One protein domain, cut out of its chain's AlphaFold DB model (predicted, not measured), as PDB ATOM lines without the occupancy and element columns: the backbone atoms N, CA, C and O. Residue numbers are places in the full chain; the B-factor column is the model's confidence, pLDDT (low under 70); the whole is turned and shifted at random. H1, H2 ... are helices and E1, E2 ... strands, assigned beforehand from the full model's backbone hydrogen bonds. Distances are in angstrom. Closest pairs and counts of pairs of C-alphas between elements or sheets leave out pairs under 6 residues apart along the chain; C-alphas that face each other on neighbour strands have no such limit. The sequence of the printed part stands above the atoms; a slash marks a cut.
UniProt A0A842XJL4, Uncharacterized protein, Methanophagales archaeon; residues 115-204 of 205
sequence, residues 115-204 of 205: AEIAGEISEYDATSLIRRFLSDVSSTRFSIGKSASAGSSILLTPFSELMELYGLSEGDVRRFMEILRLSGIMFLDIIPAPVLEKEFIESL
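AT A GLANCE: This is residues 115 to 204 of the 205 residues of an uncharacterized protein of Methanophagales archaeon (UniProt A0A842XJL4). A small hairpin of two short strands, E1 and E2, sits at one end of a compact cluster of five helices. H1 runs nearest the middle, with the short H4 and H5 packed on part of it; H3 is set about perpendicular to H1, and H2 packs on H3. The printed part has 90 residues, with H1, E1, E2, H2, H3, H4 and H5 in chain order; the class is mostly helix, and the sheet, E1 - E2, is antiparallel. The radius of gyration of the C-alphas is 12.0 A, and the rounded outline spans 35 by 26 by 20 A.

IN THESE COORDINATES: Find C-alpha 144 at (-39.928, 22.748, 15.677), where E1, residues 144 to 147, begins; E2 is residues 153 to 155. Find C-alpha 126 at (-20.417, 23.071, 27.007); from there H1 runs 18.2 A to residue 138. H2, residues 158 to 166, measures 11.3 A, and H3, residues 170 to 182, 18.4 A. H4 is residues 193 to 196; H5, residues 198 to 202, ends at C-alpha 202, (-18.359, 28.225, 13.402).

HOW THE PARTS SIT: In the hairpin of E1 and E2, look for N 145 and O 154, 2.8 A apart and within hydrogen-bond range. Residues 153 to 154 of E2 also pair antiparallel with residues 190 to 191. H1 touches H4 with residues 134 to 138 alone, closest at the C-alphas of Leu 134 and Leu 196, 6.0 A. H1 and H5 only just touch, with 3 pairs of C-alphas within 8 A, the closest Arg 131 and Ile 201, 5.9 A. H1 and H3 are close but not clearly touching, at 82 degrees; their closest C-alphas, Ile 130 and Leu 180, are 7.6 A apart. H2 touches H3 at a steep tilt of 64 degrees, opposite ways, closest at the C-alphas of Leu 162 and Val 173, 6.5 A. In H1, H2, H3 and H5 every O i to N i+4 pair is within hydrogen-bond range; H4 is too short for one.

THE WHOLE: The farthest C-alphas, Glu 123 and Ser 149, are 35.7 A apart. The printed part has no cut and no long link, and no printed residue is under 70 in pLDDT.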
ATOM      1  N   ALA A 115     -19.189  34.345  27.599       84.69
ATOM      2  CA  ALA A 115     -18.560  33.878  28.834       84.69
ATOM      3  C   ALA A 115     -19.391  32.796  29.551       84.69
ATOM      4  O   ALA A 115     -18.820  31.975  30.260       84.69
ATOM      5  N   GLU A 116     -20.712  32.764  29.335       85.81
ATOM      6  CA  GLU A 116     -21.600  31.714  29.868       85.81
ATOM      7  C   GLU A 116     -21.552  30.431  29.023       85.81
ATOM      8  O   GLU A 116     -21.964  29.369  29.479       85.81
ATOM      9  N   ILE A 117     -21.022  30.508  27.797       84.06
ATOM     10  CA  ILE A 117     -20.784  29.373  26.892       84.06
ATOM     11  C   ILE A 117     -19.444  28.723  27.279       84.06
ATOM     12  O   ILE A 117     -18.508  28.673  26.490       84.06
ATOM     13  N   ALA A 118     -19.301  28.308  28.535       81.06
ATOM     14  CA  ALA A 118     -18.075  27.692  29.032       81.06
ATOM     15  C   ALA A 118     -18.367  26.681  30.148       81.06
ATOM     16  O   ALA A 118     -19.382  26.761  30.842       81.06
ATOM     17  N   GLY A 119     -17.441  25.741  30.347       80.81
ATOM     18  CA  GLY A 119     -17.510  24.721  31.393       80.81
ATOM     19  C   GLY A 119     -17.931  23.347  30.875       80.81
ATOM     20  O   GLY A 119     -17.929  23.095  29.676       80.81
ATOM     21  N   GLU A 120     -18.278  22.455  31.801       84.19
ATOM     22  CA  GLU A 120     -18.598  21.056  31.502       84.19
ATOM     23  C   GLU A 120     -20.021  20.687  31.942       84.19
ATOM     24  O   GLU A 120     -20.496  21.106  33.008       84.19
ATOM     25  N   ILE A 121     -20.685  19.869  31.122       84.19
ATOM     26  CA  ILE A 121     -22.014  19.296  31.365       84.19
ATOM     27  C   ILE A 121     -21.962  17.815  31.008       84.19
ATOM     28  O   ILE A 121     -21.802  17.486  29.840       84.19
ATOM     29  N   SER A 122     -22.145  16.924  31.988       71.75
ATOM     30  CA  SER A 122     -22.196  15.471  31.753       71.75
ATOM     31  C   SER A 122     -21.054  14.965  30.849       71.75
ATOM     32  O   SER A 122     -21.292  14.337  29.824       71.75
ATOM     33  N   GLU A 123     -19.810  15.323  31.186       79.06
ATOM     34  CA  GLU A 123     -18.582  14.989  30.428       79.06
ATOM     35  C   GLU A 123     -18.415  15.697  29.068       79.06
ATOM     36  O   GLU A 123     -17.358  15.594  28.445       79.06
ATOM     37  N   TYR A 124     -19.409  16.463  28.611       81.06
ATOM     38  CA  TYR A 124     -19.286  17.316  27.434       81.06
ATOM     39  C   TYR A 124     -18.710  18.682  27.799       81.06
ATOM     40  O   TYR A 124     -19.168  19.338  28.737       81.06
ATOM     41  N   ASP A 125     -17.784  19.161  26.973       89.50
ATOM     42  CA  ASP A 125     -17.488  20.587  26.874       89.50
ATOM     43  C   ASP A 125     -18.759  21.342  26.435       89.50
ATOM     44  O   ASP A 125     -19.389  20.998  25.425       89.50
ATOM     45  N   ALA A 126     -19.162  22.352  27.209       89.12
ATOM     46  CA  ALA A 126     -20.417  23.071  27.007       89.12
ATOM     47  C   ALA A 126     -20.474  23.725  25.622       89.12
ATOM     48  O   ALA A 126     -21.507  23.662  24.957       89.12
ATOM     49  N   THR A 127     -19.364  24.290  25.148       92.12
ATOM     50  CA  THR A 127     -19.270  24.916  23.823       92.12
ATOM     51  C   THR A 127     -19.535  23.903  22.712       92.12
ATOM     52  O   THR A 127     -20.361  24.138  21.825       92.12
ATOM     53  N   SER A 128     -18.902  22.733  22.796       92.38
ATOM     54  CA  SER A 128     -19.101  21.622  21.865       92.38
ATOM     55  C   SER A 128     -20.548  21.121  21.869       92.38
ATOM     56  O   SER A 128     -21.119  20.857  20.804       92.38
ATOM     57  N   LEU A 129     -21.174  21.041  23.047       94.81
ATOM     58  CA  LEU A 129     -22.576  20.649  23.181       94.81
ATOM     59  C   LEU A 129     -23.531  21.705  22.601       94.81
ATOM     60  O   LEU A 129     -24.468  21.340  21.893       94.81
ATOM     61  N   ILE A 130     -23.273  23.001  22.814       95.94
ATOM     62  CA  ILE A 130     -24.041  24.111  22.214       95.94
ATOM     63  C   ILE A 130     -23.930  24.078  20.692       95.94
ATOM     64  O   ILE A 130     -24.937  24.189  19.994       95.94
ATOM     65  N   ARG A 131     -22.726  23.872  20.155       94.81
ATOM     66  CA  ARG A 131     -22.505  23.770  18.710       94.81
ATOM     67  C   ARG A 131     -23.282  22.603  18.102       94.81
ATOM     68  O   ARG A 131     -23.926  22.763  17.060       94.81
ATOM     69  N   ARG A 132     -23.237  21.431  18.749       95.12
ATOM     70  CA  ARG A 132     -24.025  20.258  18.345       95.12
ATOM     71  C   ARG A 132     -25.520  20.560  18.404       95.12
ATOM     72  O   ARG A 132     -26.217  20.292  17.432       95.12
ATOM     73  N   PHE A 133     -25.979  21.182  19.486       96.88
ATOM     74  CA  PHE A 133     -27.362  21.614  19.660       96.88
ATOM     75  C   PHE A 133     -27.845  22.529  18.534       96.88
ATOM     76  O   PHE A 133     -28.840  22.220  17.884       96.88
ATOM     77  N   LEU A 134     -27.112  23.597  18.226       97.00
ATOM     78  CA  LEU A 134     -27.466  24.527  17.151       97.00
ATOM     79  C   LEU A 134     -27.483  23.856  15.771       97.00
ATOM     80  O   LEU A 134     -28.359  24.138  14.950       97.00
ATOM     81  N   SER A 135     -26.560  22.922  15.528       95.00
ATOM     82  CA  SER A 135     -26.524  22.131  14.290       95.00
ATOM     83  C   SER A 135     -27.713  21.169  14.185       95.00
ATOM     84  O   SER A 135     -28.309  21.019  13.118       95.00
ATOM     85  N   ASP A 136     -28.095  20.530  15.291       96.06
ATOM     86  CA  ASP A 136     -29.245  19.627  15.365       96.06
ATOM     87  C   ASP A 136     -30.573  20.391  15.204       96.06
ATOM     88  O   ASP A 136     -31.471  19.920  14.506       96.06
ATOM     89  N   VAL A 137     -30.689  21.602  15.761       95.94
ATOM     90  CA  VAL A 137     -31.843  22.486  15.522       95.94
ATOM     91  C   VAL A 137     -31.906  22.904  14.050       95.94
ATOM     92  O   VAL A 137     -32.947  22.741  13.416       95.94
ATOM     93  N   SER A 138     -30.788  23.358  13.473       92.12
ATOM     94  CA  SER A 138     -30.716  23.788  12.063       92.12
ATOM     95  C   SER A 138     -31.008  22.655  11.073       92.12
ATOM     96  O   SER A 138     -31.515  22.892   9.981       92.12
ATOM     97  N   SER A 139     -30.707  21.411  11.457       91.94
ATOM     98  CA  SER A 139     -30.985  20.204  10.668       91.94
ATOM     99  C   SER A 139     -32.334  19.555  10.990       91.94
ATOM    100  O   SER A 139     -32.604  18.448  10.527       91.94
ATOM    101  N   THR A 140     -33.209  20.236  11.741       90.00
ATOM    102  CA  THR A 140     -34.574  19.788  12.082       90.00
ATOM    103  C   THR A 140     -34.641  18.486  12.890       90.00
ATOM    104  O   THR A 140     -35.640  17.772  12.851       90.00
ATOM    105  N   ARG A 141     -33.588  18.163  13.655       94.38
ATOM    106  CA  ARG A 141     -33.590  17.011  14.575       94.38
ATOM    107  C   ARG A 141     -34.374  17.259  15.859       94.38
ATOM    108  O   ARG A 141     -34.750  16.292  16.513       94.38
ATOM    109  N   PHE A 142     -34.602  18.524  16.203       96.31
ATOM    110  CA  PHE A 142     -35.548  18.929  17.240       96.31
ATOM    111  C   PHE A 142     -36.921  19.212  16.635       96.31
ATOM    112  O   PHE A 142     -37.042  19.687  15.505       96.31
ATOM    113  N   SER A 143     -37.956  18.989  17.434       94.88
ATOM    114  CA  SER A 143     -39.347  19.258  17.110       94.88
ATOM    115  C   SER A 143     -39.600  20.761  17.099       94.88
ATOM    116  O   SER A 143     -39.752  21.404  18.143       94.88
ATOM    117  N   ILE A 144     -39.656  21.328  15.896       94.25
ATOM    118  CA  ILE A 144     -39.928  22.748  15.677       94.25
ATOM    119  C   ILE A 144     -41.440  22.971  15.607       94.25
ATOM    120  O   ILE A 144     -42.133  22.368  14.792       94.25
ATOM    121  N   GLY A 145     -41.957  23.862  16.452       91.38
ATOM    122  CA  GLY A 145     -43.371  24.234  16.446       91.38
ATOM    123  C   GLY A 145     -43.706  25.244  15.354       91.38
ATOM    124  O   GLY A 145     -44.673  25.083  14.617       91.38
ATOM    125  N   LYS A 146     -42.898  26.302  15.255       91.75
ATOM    126  CA  LYS A 146     -43.047  27.374  14.267       91.75
ATOM    127  C   LYS A 146     -41.679  27.961  13.941       91.75
ATOM    128  O   LYS A 146     -40.841  28.063  14.838       91.75
ATOM    129  N   SER A 147     -41.510  28.413  12.700       93.69
ATOM    130  CA  SER A 147     -40.317  29.120  12.226       93.69
ATOM    131  C   SER A 147     -40.665  30.464  11.592       93.69
ATOM    132  O   SER A 147     -41.760  30.652  11.057       93.69
ATOM    133  N   ALA A 148     -39.723  31.395  11.670       93.62
ATOM    134  CA  ALA A 148     -39.718  32.667  10.967       93.62
ATOM    135  C   ALA A 148     -39.015  32.565   9.614       93.62
ATOM    136  O   ALA A 148     -38.126  31.728   9.461       93.62
ATOM    137  N   SER A 149     -39.329  33.464   8.674       95.19
ATOM    138  CA  SER A 149     -38.616  33.530   7.390       95.19
ATOM    139  C   SER A 149     -37.130  33.848   7.575       95.19
ATOM    140  O   SER A 149     -36.299  33.317   6.846       95.19
ATOM    141  N   ALA A 150     -36.787  34.646   8.591       94.00
ATOM    142  CA  ALA A 150     -35.399  34.947   8.937       94.00
ATOM    143  C   ALA A 150     -34.657  33.768   9.600       94.00
ATOM    144  O   ALA A 150     -33.440  33.817   9.720       94.00
ATOM    145  N   GLY A 151     -35.363  32.714  10.033       94.12
ATOM    146  CA  GLY A 151     -34.776  31.493  10.607       94.12
ATOM    147  C   GLY A 151     -35.026  31.269  12.103       94.12
ATOM    148  O   GLY A 151     -34.778  30.172  12.599       94.12
ATOM    149  N   SER A 152     -35.556  32.259  12.830       95.94
ATOM    150  CA  SER A 152     -35.897  32.125  14.251       95.94
ATOM    151  C   SER A 152     -36.931  31.011  14.425       95.94
ATOM    152  O   SER A 152     -37.817  30.863  13.584       95.94
ATOM    153  N   SER A 153     -36.862  30.214  15.488       95.50
ATOM    154  CA  SER A 153     -37.764  29.065  15.656       95.50
ATOM    155  C   SER A 153     -38.121  28.814  17.114       95.50
ATOM    156  O   SER A 153     -37.361  29.173  18.003       95.50
ATOM    157  N   ILE A 154     -39.281  28.208  17.380       95.31
ATOM    158  CA  ILE A 154     -39.660  27.736  18.723       95.31
ATOM    159  C   ILE A 154     -39.633  26.212  18.780       95.31
ATOM    160  O   ILE A 154     -40.215  25.546  17.922       95.31
ATOM    161  N   LEU A 155     -38.982  25.669  19.804       95.25
ATOM    162  CA  LEU A 155     -38.925  24.235  20.070       95.25
ATOM    163  C   LEU A 155     -40.140  23.804  20.904       95.25
ATOM    164  O   LEU A 155     -40.555  24.520  21.817       95.25
ATOM    165  N   LEU A 156     -40.720  22.642  20.597       92.88
ATOM    166  CA  LEU A 156     -41.918  22.138  21.286       92.88
ATOM    167  C   LEU A 156     -41.590  21.440  22.607       92.88
ATOM    168  O   LEU A 156     -42.262  21.667  23.613       92.88
ATOM    169  N   THR A 157     -40.571  20.580  22.600       93.75
ATOM    170  CA  THR A 157     -40.232  19.699  23.727       93.75
ATOM    171  C   THR A 157     -38.724  19.628  23.981       93.75
ATOM    172  O   THR A 157     -38.196  18.537  24.212       93.75
ATOM    173  N   PRO A 158     -38.003  20.772  24.011       94.56
ATOM    174  CA  PRO A 158     -36.544  20.762  24.055       94.56
ATOM    175  C   PRO A 158     -35.999  20.004  25.268       94.56
ATOM    176  O   PRO A 158     -34.989  19.328  25.153       94.56
ATOM    177  N   PHE A 159     -36.680  20.057  26.416       96.62
ATOM    178  CA  PHE A 159     -36.246  19.352  27.622       96.62
ATOM    179  C   PHE A 159     -36.160  17.831  27.411       96.62
ATOM    180  O   PHE A 159     -35.117  17.230  27.654       96.62
ATOM    181  N   SER A 160     -37.248  17.214  26.942       96.25
ATOM    182  CA  SER A 160     -37.308  15.769  26.695       96.25
ATOM    183  C   SER A 160     -36.367  15.359  25.566       96.25
ATOM    184  O   SER A 160     -35.635  14.384  25.699       96.25
ATOM    185  N   GLU A 161     -36.309  16.150  24.495       96.81
ATOM    186  CA  GLU A 161     -35.446  15.867  23.345       96.81
ATOM    187  C   GLU A 161     -33.957  15.969  23.696       96.81
ATOM    188  O   GLU A 161     -33.162  15.182  23.197       96.81
ATOM    189  N   LEU A 162     -33.559  16.865  24.604       96.44
ATOM    190  CA  LEU A 162     -32.184  16.924  25.111       96.44
ATOM    191  C   LEU A 162     -31.806  15.661  25.897       96.44
ATOM    192  O   LEU A 162     -30.688  15.165  25.753       96.44
ATOM    193  N   MET A 163     -32.727  15.116  26.695       96.44
ATOM    194  CA  MET A 163     -32.497  13.843  27.387       96.44
ATOM    195  C   MET A 163     -32.357  12.693  26.385       96.44
ATOM    196  O   MET A 163     -31.429  11.896  26.488       96.44
ATOM    197  N   GLU A 164     -33.245  12.621  25.393       95.88
ATOM    198  CA  GLU A 164     -33.279  11.526  24.417       95.88
ATOM    199  C   GLU A 164     -32.118  11.579  23.414       95.88
ATOM    200  O   GLU A 164     -31.460  10.568  23.169       95.88
ATOM    201  N   LEU A 165     -31.835  12.750  22.837       95.00
ATOM    202  CA  LEU A 165     -30.832  12.908  21.782       95.00
ATOM    203  C   LEU A 165     -29.401  12.891  22.319       95.00
ATOM    204  O   LEU A 165     -28.488  12.461  21.602       95.00
ATOM    205  N   TYR A 166     -29.192  13.393  23.541       94.69
ATOM    206  CA  TYR A 166     -27.861  13.568  24.134       94.69
ATOM    207  C   TYR A 166     -27.597  12.669  25.342       94.69
ATOM    208  O   TYR A 166     -26.465  12.638  25.820       94.69
ATOM    209  N   GLY A 167     -28.593  11.911  25.810       93.38
ATOM    210  CA  GLY A 167     -28.447  11.028  26.969       93.38
ATOM    211  C   GLY A 167     -28.223  11.785  28.280       93.38
ATOM    212  O   GLY A 167     -27.668  11.224  29.219       93.38
ATOM    213  N   LEU A 168     -28.605  13.065  28.335       95.12
ATOM    214  CA  LEU A 168     -28.382  13.914  29.500       95.12
ATOM    215  C   LEU A 168     -29.334  13.544  30.641       95.12
ATOM    216  O   LEU A 168     -30.516  13.261  30.426       95.12
ATOM    217  N   SER A 169     -28.828  13.611  31.872       95.88
ATOM    218  CA  SER A 169     -29.668  13.512  33.066       95.88
ATOM    219  C   SER A 169     -30.596  14.728  33.189       95.88
ATOM    220  O   SER A 169     -30.330  15.791  32.629       95.88
ATOM    221  N   GLU A 170     -31.669  14.618  33.978       96.81
ATOM    222  CA  GLU A 170     -32.572  15.754  34.224       96.81
ATOM    223  C   GLU A 170     -31.818  16.985  34.772       96.81
ATOM    224  O   GLU A 170     -32.082  18.118  34.365       96.81
ATOM    225  N   GLY A 171     -30.857  16.764  35.677       96.38
ATOM    226  CA  GLY A 171     -30.029  17.827  36.247       96.38
ATOM    227  C   GLY A 171     -29.143  18.505  35.201       96.38
ATOM    228  O   GLY A 171     -29.067  19.734  35.163       96.38
ATOM    229  N   ASP A 172     -28.543  17.717  34.309       95.69
ATOM    230  CA  ASP A 172     -27.706  18.231  33.224       95.69
ATOM    231  C   ASP A 172     -28.524  19.007  32.191       95.69
ATOM    232  O   ASP A 172     -28.094  20.073  31.757       95.69
ATOM    233  N   VAL A 173     -29.730  18.544  31.842       96.44
ATOM    234  CA  VAL A 173     -30.628  19.285  30.941       96.44
ATOM    235  C   VAL A 173     -31.041  20.619  31.552       96.44
ATOM    236  O   VAL A 173     -31.004  21.636  30.860       96.44
ATOM    237  N   ARG A 174     -31.389  20.660  32.846       95.75
ATOM    238  CA  ARG A 174     -31.719  21.922  33.535       95.75
ATOM    239  C   ARG A 174     -30.561  22.911  33.457       95.75
ATOM    240  O   ARG A 174     -30.776  24.057  33.067       95.75
ATOM    241  N   ARG A 175     -29.348  22.447  33.765       94.44
ATOM    242  CA  ARG A 175     -28.127  23.254  33.686       94.44
ATOM    243  C   ARG A 175     -27.831  23.708  32.257       94.44
ATOM    244  O   ARG A 175     -27.489  24.865  32.040       94.44
ATOM    245  N   PHE A 176     -27.999  22.829  31.273       95.75
ATOM    246  CA  PHE A 176     -27.759  23.160  29.873       95.75
ATOM    247  C   PHE A 176     -28.744  24.208  29.356       95.75
ATOM    248  O   PHE A 176     -28.331  25.202  28.769       95.75
ATOM    249  N   MET A 177     -30.039  24.051  29.638       95.38
ATOM    250  CA  MET A 177     -31.044  25.054  29.279       95.38
ATOM    251  C   MET A 177     -30.812  26.396  29.977       95.38
ATOM    252  O   MET A 177     -31.085  27.442  29.391       95.38
ATOM    253  N   GLU A 178     -30.327  26.392  31.221       93.25
ATOM    254  CA  GLU A 178     -29.926  27.616  31.920       93.25
ATOM    255  C   GLU A 178     -28.773  28.314  31.195       93.25
ATOM    256  O   GLU A 178     -28.898  29.495  30.871       93.25
ATOM    257  N   ILE A 179     -27.720  27.576  30.833       94.25
ATOM    258  CA  ILE A 179     -26.602  28.099  30.039       94.25
ATOM    259  C   ILE A 179     -27.098  28.668  28.710       94.25
ATOM    260  O   ILE A 179     -26.773  29.808  28.383       94.25
ATOM    261  N   LEU A 180     -27.931  27.935  27.961       95.50
ATOM    262  CA  LEU A 180     -28.490  28.411  26.691       95.50
ATOM    263  C   LEU A 180     -29.251  29.736  26.866       95.50
ATOM    264  O   LEU A 180     -29.174  30.611  26.008       95.50
ATOM    265  N   ARG A 181     -29.955  29.916  27.988       93.56
ATOM    266  CA  ARG A 181     -30.720  31.137  28.276       93.56
ATOM    267  C   ARG A 181     -29.856  32.307  28.722       93.56
ATOM    268  O   ARG A 181     -30.047  33.413  28.226       93.56
ATOM    269  N   LEU A 182     -28.904  32.073  29.621       91.88
ATOM    270  CA  LEU A 182     -28.002  33.111  30.128       91.88
ATOM    271  C   LEU A 182     -26.994  33.578  29.071       91.88
ATOM    272  O   LEU A 182     -26.625  34.750  29.047       91.88
ATOM    273  N   SER A 183     -26.603  32.686  28.160       93.06
ATOM    274  CA  SER A 183     -25.751  33.019  27.015       93.06
ATOM    275  C   SER A 183     -26.487  33.757  25.897       93.06
ATOM    276  O   SER A 183     -25.842  34.371  25.052       93.06
ATOM    277  N   GLY A 184     -27.824  33.733  25.871       93.38
ATOM    278  CA  GLY A 184     -28.590  34.239  24.733       93.38
ATOM    279  C   GLY A 184     -28.499  33.342  23.498       93.38
ATOM    280  O   GLY A 184     -28.551  33.829  22.380       93.38
ATOM    281  N   ILE A 185     -28.340  32.033  23.679       95.88
ATOM    282  CA  ILE A 185     -28.531  31.053  22.602       95.88
ATOM    283  C   ILE A 185     -30.013  30.677  22.476       95.88
ATOM    284  O   ILE A 185     -30.527  30.445  21.385       95.88
ATOM    285  N   MET A 186     -30.719  30.634  23.602       94.56
ATOM    286  CA  MET A 186     -32.137  30.316  23.681       94.56
ATOM    287  C   MET A 186     -32.856  31.392  24.483       94.56
ATOM    288  O   MET A 186     -32.472  31.743  25.590       94.56
ATOM    289  N   PHE A 187     -33.957  31.894  23.957       88.25
ATOM    290  CA  PHE A 187     -34.849  32.799  24.656       88.25
ATOM    291  C   PHE A 187     -36.150  32.053  24.945       88.25
ATOM    292  O   PHE A 187     -36.868  31.705  24.018       88.25
ATOM    293  N   LEU A 188     -36.477  31.786  26.216       86.75
ATOM    294  CA  LEU A 188     -37.527  30.815  26.570       86.75
ATOM    295  C   LEU A 188     -37.209  29.427  25.986       86.75
ATOM    296  O   LEU A 188     -36.301  28.780  26.500       86.75
ATOM    297  N   ASP A 189     -37.936  29.028  24.941       93.50
ATOM    298  CA  ASP A 189     -37.718  27.836  24.108       93.50
ATOM    299  C   ASP A 189     -37.573  28.235  22.619       93.50
ATOM    300  O   ASP A 189     -37.684  27.410  21.716       93.50
ATOM    301  N   ILE A 190     -37.372  29.531  22.357       95.19
ATOM    302  CA  ILE A 190     -37.151  30.129  21.039       95.19
ATOM    303  C   ILE A 190     -35.646  30.181  20.787       95.19
ATOM    304  O   ILE A 190     -34.896  30.649  21.644       95.19
ATOM    305  N   ILE A 191     -35.210  29.752  19.610       97.19
ATOM    306  CA  ILE A 191     -33.846  29.913  19.116       97.19
ATOM    307  C   ILE A 191     -33.847  31.044  18.084       97.19
ATOM    308  O   ILE A 191     -34.457  30.895  17.021       97.19
ATOM    309  N   PRO A 192     -33.230  32.197  18.384       96.81
ATOM    310  CA  PRO A 192     -33.192  33.318  17.450       96.81
ATOM    311  C   PRO A 192     -32.355  32.994  16.211       96.81
ATOM    312  O   PRO A 192     -31.319  32.343  16.316       96.81
ATOM    313  N   ALA A 193     -32.757  33.503  15.047       97.38
ATOM    314  CA  ALA A 193     -32.051  33.251  13.791       97.38
ATOM    315  C   ALA A 193     -30.533  33.514  13.843       97.38
ATOM    316  O   ALA A 193     -29.791  32.658  13.368       97.38
ATOM    317  N   PRO A 194     -30.037  34.621  14.445       97.25
ATOM    318  CA  PRO A 194     -28.611  34.937  14.429       97.25
ATOM    319  C   PRO A 194     -27.701  33.841  14.989       97.25
ATOM    320  O   PRO A 194     -26.559  33.728  14.562       97.25
ATOM    321  N   VAL A 195     -28.183  33.035  15.944       96.75
ATOM    322  CA  VAL A 195     -27.375  31.959  16.545       96.75
ATOM    323  C   VAL A 195     -27.463  30.639  15.775       96.75
ATOM    324  O   VAL A 195     -26.700  29.721  16.052       96.75
ATOM    325  N   LEU A 196     -28.375  30.540  14.805       96.50
ATOM    326  CA  LEU A 196     -28.498  29.402  13.886       96.50
ATOM    327  C   LEU A 196     -27.693  29.605  12.597       96.50
ATOM    328  O   LEU A 196     -27.532  28.669  11.817       96.50
ATOM    329  N   GLU A 197     -27.178  30.810  12.365       96.00
ATOM    330  CA  GLU A 197     -26.323  31.077  11.220       96.00
ATOM    331  C   GLU A 197     -24.993  30.326  11.316       96.00
ATOM    332  O   GLU A 197     -24.385  30.188  12.384       96.00
ATOM    333  N   LYS A 198     -24.507  29.875  10.158       94.62
ATOM    334  CA  LYS A 198     -23.275  29.097  10.050       94.62
ATOM    335  C   LYS A 198     -22.081  29.860  10.626       94.62
ATOM    336  O   LYS A 198     -21.286  29.282  11.359       94.62
ATOM    337  N   GLU A 199     -21.995  31.152  10.336       94.56
ATOM    338  CA  GLU A 199     -20.942  32.057  10.788       94.56
ATOM    339  C   GLU A 199     -20.875  32.114  12.318       94.56
ATOM    340  O   GLU A 199     -19.791  32.072  12.903       94.56
ATOM    341  N   PHE A 200     -22.033  32.161  12.983       95.19
ATOM    342  CA  PHE A 200     -22.088  32.139  14.438       95.19
ATOM    343  C   PHE A 200     -21.651  30.778  14.987       95.19
ATOM    344  O   PHE A 200     -20.776  30.732  15.855       95.19
ATOM    345  N   ILE A 201     -22.207  29.681  14.463       93.88
ATOM    346  CA  ILE A 201     -21.910  28.312  14.915       93.88
ATOM    347  C   ILE A 201     -20.414  27.988  14.760       93.88
ATOM    348  O   ILE A 201     -19.813  27.388  15.651       93.88
ATOM    349  N   GLU A 202     -19.795  28.404  13.654       91.69
ATOM    350  CA  GLU A 202     -18.359  28.225  13.402       91.69
ATOM    351  C   GLU A 202     -17.479  29.121  14.283       91.69
ATOM    352  O   GLU A 202     -16.328  28.778  14.533       91.69
ATOM    353  N   SER A 203     -18.009  30.232  14.804       90.62
ATOM    354  CA  SER A 203     -17.283  31.110  15.732       90.62
ATOM    355  C   SER A 203     -17.200  30.583  17.171       90.62
ATOM    356  O   SER A 203     -16.592  31.238  18.017       90.62
ATOM    357  N   LEU A 204     -17.844  29.454  17.478       86.69
ATOM    358  CA  LEU A 204     -17.809  28.795  18.791       86.69
ATOM    359  C   LEU A 204     -16.616  27.819  18.923       86.69
ATOM    360  O   LEU A 204     -16.728  26.815  19.616       86.69
TER     361      LEU A 204